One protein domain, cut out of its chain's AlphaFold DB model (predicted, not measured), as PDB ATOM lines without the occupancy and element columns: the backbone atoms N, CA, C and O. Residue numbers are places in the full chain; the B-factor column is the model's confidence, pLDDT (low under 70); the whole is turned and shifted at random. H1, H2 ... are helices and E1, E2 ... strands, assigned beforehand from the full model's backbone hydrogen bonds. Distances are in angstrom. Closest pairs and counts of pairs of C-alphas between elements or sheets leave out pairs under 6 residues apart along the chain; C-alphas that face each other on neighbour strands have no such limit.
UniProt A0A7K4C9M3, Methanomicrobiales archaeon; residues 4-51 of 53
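This is residues 4 to 51 of the 53 residues of a protein of Methanomicrobiales archaeon (UniProt A0A7K4C9M3). A small staggered ribbon of three antiparallel strands and one helix, H1, set off from it, make a flat, open frame, with the link of residues 29 to 38 joining its two sides. H1 runs much the same way as E2 but does not cover the sheet; residues 34 to 40 stick out, and the loop of residues 8 to 17 and the last turn of H1 lie towards opposite ends of the length. The 48 printed residues hold E1, E2, E3 and H1 in that order along the chain, the sheet order is E1, E2, E3, and the class is mixed, helices and strands. The whole is only just compact, close to loose, with a radius of gyration of the C-alphas of 11.2 A and spans of 33 by 25 by 12 A.

E1 is residues 4 to 7, beginning at C-alpha 4 at (27.564, 14.928, 73.989). E2 is residues 18 to 23, 14.7 A long, and E3 is residues 26 to 28. H1 is residues 39 to 50, 16.6 A long, ending at C-alpha 50 at (28.308, 5.593, 53.023).

The strands form a meander, each the antiparallel neighbour of the one before. The hairpin of E1 and E2 has N 5 and O 20 within hydrogen-bond range at 2.9 A. In the hairpin of E2 and E3, N 21 and O 28 are 2.8 A apart. E2 pairs with E1 over residues 18 to 21 and with E3 over residues 21 to 23. E1 and E3 are only just apart, closest 8.4 A. H1 is not on the sheet, with 3 pairs of C-alphas within 10 A, and is apart from E1 and E2. In H1 every O i to N i+4 pair is within hydrogen-bond range.

The C-alphas of Gly 11 and Asn 51, the two farthest apart, are 33.3 A apart. The printed part has no cut. The link from E2 to E3 is tight, those from E1 to E2 and from E3 to H1 are short, and no link is long. The mean pLDDT of the printed part is 90.3, and no printed residue is under 70.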
ATOM      1  N   TYR A   4      26.303  15.646  73.802       94.75
ATOM      2  CA  TYR A   4      27.564  14.928  73.989       94.75
ATOM      3  C   TYR A   4      27.360  13.436  73.749       94.75
ATOM      4  O   TYR A   4      26.353  12.869  74.176       94.75
ATOM      5  N   ALA A   5      28.304  12.811  73.052       92.31
ATOM      6  CA  ALA A   5      28.189  11.435  72.589       92.31
ATOM      7  C   ALA A   5      28.554  10.401  73.664       92.31
ATOM      8  O   ALA A   5      28.040   9.286  73.630       92.31
ATOM      9  N   TYR A   6      29.438  10.738  74.609       90.00
ATOM     10  CA  TYR A   6      29.880   9.794  75.636       90.00
ATOM     11  C   TYR A   6      30.390  10.480  76.906       90.00
ATOM     12  O   TYR A   6      30.695  11.673  76.935       90.00
ATOM     13  N   ARG A   7      30.473   9.688  77.980       92.44
ATOM     14  CA  ARG A   7      31.026  10.086  79.277       92.44
ATOM     15  C   ARG A   7      32.355   9.380  79.512       92.44
ATOM     16  O   ARG A   7      32.485   8.182  79.268       92.44
ATOM     17  N   LEU A   8      33.324  10.124  80.015       89.94
ATOM     18  CA  LEU A   8      34.651   9.635  80.331       89.94
ATOM     19  C   LEU A   8      34.653   8.943  81.693       89.94
ATOM     20  O   LEU A   8      34.128   9.466  82.676       89.94
ATOM     21  N   SER A   9      35.297   7.781  81.764       89.12
ATOM     22  CA  SER A   9      35.628   7.134  83.039       89.12
ATOM     23  C   SER A   9      36.844   7.778  83.719       89.12
ATOM     24  O   SER A   9      37.040   7.604  84.920       89.12
ATOM     25  N   ARG A  10      37.656   8.533  82.964       86.81
ATOM     26  CA  ARG A  10      38.828   9.282  83.437       86.81
ATOM     27  C   ARG A  10      39.039  10.546  82.595       86.81
ATOM     28  O   ARG A  10      38.953  10.484  81.373       86.81
ATOM     29  N   GLY A  11      39.407  11.653  83.244       86.62
ATOM     30  CA  GLY A  11      39.635  12.956  82.599       86.62
ATOM     31  C   GLY A  11      38.456  13.921  82.762       86.62
ATOM     32  O   GLY A  11      37.478  13.593  83.427       86.62
ATOM     33  N   ILE A  12      38.581  15.124  82.187       91.31
ATOM     34  CA  ILE A  12      37.619  16.234  82.370       91.31
ATOM     35  C   ILE A  12      36.607  16.318  81.213       91.31
ATOM     36  O   ILE A  12      35.441  16.634  81.444       91.31
ATOM     37  N   GLY A  13      37.023  15.983  79.987       93.19
ATOM     38  CA  GLY A  13      36.193  16.130  78.785       93.19
ATOM     39  C   GLY A  13      35.901  17.596  78.454       93.19
ATOM     40  O   GLY A  13      36.599  18.496  78.920       93.19
ATOM     41  N   ILE A  14      34.860  17.832  77.657       94.75
ATOM     42  CA  ILE A  14      34.406  19.181  77.291       94.75
ATOM     43  C   ILE A  14      33.592  19.805  78.432       94.75
ATOM     44  O   ILE A  14      33.751  20.990  78.722       94.75
ATOM     45  N   ARG A  15      32.705  19.029  79.074       94.62
ATOM     46  CA  ARG A  15      31.857  19.503  80.181       94.62
ATOM     47  C   ARG A  15      31.450  18.353  81.097       94.62
ATOM     48  O   ARG A  15      30.869  17.389  80.622       94.62
ATOM     49  N   ASP A  16      31.711  18.458  82.400       94.25
ATOM     50  CA  ASP A  16      31.263  17.493  83.426       94.25
ATOM     51  C   ASP A  16      31.577  16.015  83.102       94.25
ATOM     52  O   ASP A  16      30.737  15.122  83.269       94.25
ATOM     53  N   ALA A  17      32.795  15.748  82.617       94.19
ATOM     54  CA  ALA A  17      33.242  14.443  82.119       94.19
ATOM     55  C   ALA A  17      32.489  13.933  80.875       94.19
ATOM     56  O   ALA A  17      32.613  12.762  80.526       94.19
ATOM     57  N   GLN A  18      31.722  14.779  80.191       94.88
ATOM     58  CA  GLN A  18      31.122  14.501  78.887       94.88
ATOM     59  C   GLN A  18      32.033  15.011  77.767       94.88
ATOM     60  O   GLN A  18      32.652  16.072  77.881       94.88
ATOM     61  N   ASP A  19      32.109  14.260  76.674       94.50
ATOM     62  CA  ASP A  19      32.889  14.606  75.486       94.50
ATOM     63  C   ASP A  19      32.159  14.127  74.215       94.50
ATOM     64  O   ASP A  19      31.070  13.543  74.272       94.50
ATOM     65  N   GLY A  20      32.723  14.427  73.049       93.62
ATOM     66  CA  GLY A  20      32.116  14.151  71.758       93.62
ATOM     67  C   GLY A  20      30.928  15.071  71.497       93.62
ATOM     68  O   GLY A  20      29.795  14.604  71.399       93.62
ATOM     69  N   ALA A  21      31.175  16.379  71.409       95.62
ATOM     70  CA  ALA A  21      30.161  17.348  71.016       95.62
ATOM     71  C   ALA A  21      29.679  17.049  69.588       95.62
ATOM     72  O   ALA A  21      30.473  17.048  68.644       95.62
ATOM     73  N   LEU A  22      28.379  16.800  69.442       93.06
ATOM     74  CA  LEU A  22      27.755  16.415  68.183       93.06
ATOM     75  C   LEU A  22      26.816  17.516  67.688       93.06
ATOM     76  O   LEU A  22      25.873  17.905  68.384       93.06
ATOM     77  N   VAL A  23      27.049  17.975  66.459       93.38
ATOM     78  CA  VAL A  23      26.162  18.890  65.729       93.38
ATOM     79  C   VAL A  23      26.031  18.384  64.297       93.38
ATOM     80  O   VAL A  23      27.025  18.292  63.581       93.38
ATOM     81  N   ASN A  24      24.809  18.055  63.869       90.00
ATOM     82  CA  ASN A  24      24.555  17.375  62.594       90.00
ATOM     83  C   ASN A  24      25.452  16.124  62.458       90.00
ATOM     84  O   ASN A  24      25.445  15.274  63.345       90.00
ATOM     85  N   ASN A  25      26.260  16.047  61.396       88.94
ATOM     86  CA  ASN A  25      27.197  14.949  61.133       88.94
ATOM     87  C   ASN A  25      28.639  15.278  61.561       88.94
ATOM     88  O   ASN A  25      29.589  14.639  61.109       88.94
ATOM     89  N   THR A  26      28.823  16.294  62.406       90.62
ATOM     90  CA  THR A  26      30.136  16.734  62.885       90.62
ATOM     91  C   THR A  26      30.315  16.367  64.351       90.62
ATOM     92  O   THR A  26      29.555  16.815  65.211       90.62
ATOM     93  N   LEU A  27      31.355  15.578  64.628       92.25
ATOM     94  CA  LEU A  27      31.781  15.194  65.971       92.25
ATOM     95  C   LEU A  27      33.083  15.920  66.328       92.25
ATOM     96  O   LEU A  27      34.119  15.676  65.710       92.25
ATOM     97  N   GLY A  28      33.035  16.787  67.339       92.94
ATOM     98  CA  GLY A  28      34.212  17.401  67.956       92.94
ATOM     99  C   GLY A  28      34.537  16.726  69.287       92.94
ATOM    100  O   GLY A  28      33.655  16.571  70.127       92.94
ATOM    101  N   SER A  29      35.789  16.323  69.490       92.12
ATOM    102  CA  SER A  29      36.229  15.617  70.700       92.12
ATOM    103  C   SER A  29      37.539  16.194  71.215       92.12
ATOM    104  O   SER A  29      38.445  16.440  70.419       92.12
ATOM    105  N   TYR A  30      37.651  16.359  72.534       90.44
ATOM    106  CA  TYR A  30      38.932  16.664  73.174       90.44
ATOM    107  C   TYR A  30      39.709  15.385  73.505       90.44
ATOM    108  O   TYR A  30      40.937  15.355  73.448       90.44
ATOM    109  N   THR A  31      39.008  14.294  73.817       89.00
ATOM    110  CA  THR A  31      39.665  13.025  74.119       89.00
ATOM    111  C   THR A  31      40.293  12.331  72.919       89.00
ATOM    112  O   THR A  31      39.698  12.225  71.844       89.00
ATOM    113  N   HIS A  32      41.470  11.751  73.166       86.81
ATOM    114  CA  HIS A  32      42.078  10.739  72.313       86.81
ATOM    115  C   HIS A  32      41.453   9.376  72.606       86.81
ATOM    116  O   HIS A  32      41.592   8.828  73.701       86.81
ATOM    117  N   LEU A  33      40.769   8.821  71.612       82.81
ATOM    118  CA  LEU A  33      40.102   7.534  71.723       82.81
ATOM    119  C   LEU A  33      41.033   6.396  71.308       82.81
ATOM    120  O   LEU A  33      41.624   6.425  70.228       82.81
ATOM    121  N   HIS A  34      41.132   5.359  72.146       86.75
ATOM    122  CA  HIS A  34      41.859   4.148  71.771       86.75
ATOM    123  C   HIS A  34      41.098   3.438  70.634       86.75
ATOM    124  O   HIS A  34      39.928   3.082  70.840       86.75
ATOM    125  N   PRO A  35      41.723   3.180  69.467       79.44
ATOM    126  CA  PRO A  35      41.019   2.692  68.280       79.44
ATOM    127  C   PRO A  35      40.216   1.413  68.516       79.44
ATOM    128  O   PRO A  35      39.053   1.334  68.137       79.44
ATOM    129  N   VAL A  36      40.808   0.440  69.216       88.94
ATOM    130  CA  VAL A  36      40.166  -0.859  69.486       88.94
ATOM    131  C   VAL A  36      38.927  -0.714  70.372       88.94
ATOM    132  O   VAL A  36      37.879  -1.263  70.054       88.94
ATOM    133  N   ALA A  37      39.015   0.068  71.453       84.38
ATOM    134  CA  ALA A  37      37.890   0.274  72.369       84.38
ATOM    135  C   ALA A  37      36.769   1.112  71.730       84.38
ATOM    136  O   ALA A  37      35.623   1.050  72.159       84.38
ATOM    137  N   SER A  38      37.105   1.875  70.687       85.50
ATOM    138  CA  SER A  38      36.200   2.810  70.015       85.50
ATOM    139  C   SER A  38      35.818   2.346  68.608       85.50
ATOM    140  O   SER A  38      35.283   3.125  67.821       85.50
ATOM    141  N   ALA A  39      36.063   1.075  68.277       89.81
ATOM    142  CA  ALA A  39      35.815   0.522  66.948       89.81
ATOM    143  C   ALA A  39      34.354   0.706  66.500       89.81
ATOM    144  O   ALA A  39      34.103   1.017  65.337       89.81
ATOM    145  N   GLY A  40      33.397   0.598  67.430       88.69
ATOM    146  CA  GLY A  40      31.980   0.855  67.160       88.69
ATOM    147  C   GLY A  40      31.699   2.292  66.710       88.69
ATOM    148  O   GLY A  40      30.945   2.495  65.761       88.69
ATOM    149  N   MET A  41      32.361   3.286  67.319       86.88
ATOM    150  CA  MET A  41      32.238   4.692  66.918       86.88
ATOM    151  C   MET A  41      32.761   4.902  65.493       86.88
ATOM    152  O   MET A  41      32.072   5.496  64.667       86.88
ATOM    153  N   PHE A  42      33.956   4.386  65.181       89.31
ATOM    154  CA  PHE A  42      34.531   4.508  63.837       89.31
ATOM    155  C   PHE A  42      33.690   3.785  62.787       89.31
ATOM    156  O   PHE A  42      33.474   4.318  61.701       89.31
ATOM    157  N   ARG A  43      33.167   2.597  63.114       91.94
ATOM    158  CA  ARG A  43      32.264   1.862  62.228       91.94
ATOM    159  C   ARG A  43      31.017   2.683  61.916       91.94
ATOM    160  O   ARG A  43      30.690   2.845  60.746       91.94
ATOM    161  N   HIS A  44      30.377   3.236  62.947       88.94
ATOM    162  CA  HIS A  44      29.193   4.069  62.782       88.94
ATOM    163  C   HIS A  44      29.482   5.308  61.929       88.94
ATOM    164  O   HIS A  44      28.730   5.579  60.998       88.94
ATOM    165  N   PHE A  45      30.593   6.009  62.180       88.25
ATOM    166  CA  PHE A  45      31.016   7.150  61.364       88.25
ATOM    167  C   PHE A  45      31.132   6.780  59.879       88.25
ATOM    168  O   PHE A  45      30.541   7.442  59.030       88.25
ATOM    169  N   VAL A  46      31.838   5.691  59.557       92.44
ATOM    170  CA  VAL A  46      32.003   5.260  58.162       92.44
ATOM    171  C   VAL A  46      30.663   4.855  57.541       92.44
ATOM    172  O   VAL A  46      30.414   5.164  56.377       92.44
ATOM    173  N   ASP A  47      29.790   4.186  58.292       93.31
ATOM    174  CA  ASP A  47      28.464   3.808  57.800       93.31
ATOM    175  C   ASP A  47      27.595   5.053  57.518       93.31
ATOM    176  O   ASP A  47      26.904   5.084  56.503       93.31
ATOM    177  N   GLN A  48      27.704   6.123  58.318       89.19
ATOM    178  CA  GLN A  48      27.073   7.417  58.009       89.19
ATOM    179  C   GLN A  48      27.647   8.062  56.740       89.19
ATOM    180  O   GLN A  48      26.892   8.601  55.940       89.19
ATOM    181  N   CYS A  49      28.960   7.974  56.499       89.94
ATOM    182  CA  CYS A  49      29.558   8.486  55.259       89.94
ATOM    183  C   CYS A  49      29.100   7.724  54.005       89.94
ATOM    184  O   CYS A  49      29.076   8.295  52.919       89.94
ATOM    185  N   ARG A  50      28.784   6.430  54.135       92.75
ATOM    186  CA  ARG A  50      28.308   5.593  53.023       92.75
ATOM    187  C   ARG A  50      26.832   5.804  52.717       92.75
ATOM    188  O   ARG A  50      26.429   5.676  51.566       92.75
ATOM    189  N   ASN A  51      26.042   6.112  53.739       84.81
ATOM    190  CA  ASN A  51      24.620   6.384  53.605       84.81
ATOM    191  C   ASN A  51      24.424   7.859  53.233       84.81
ATOM    192  O   ASN A  51      24.014   8.678  54.051       84.81
TER     193      ASN A  51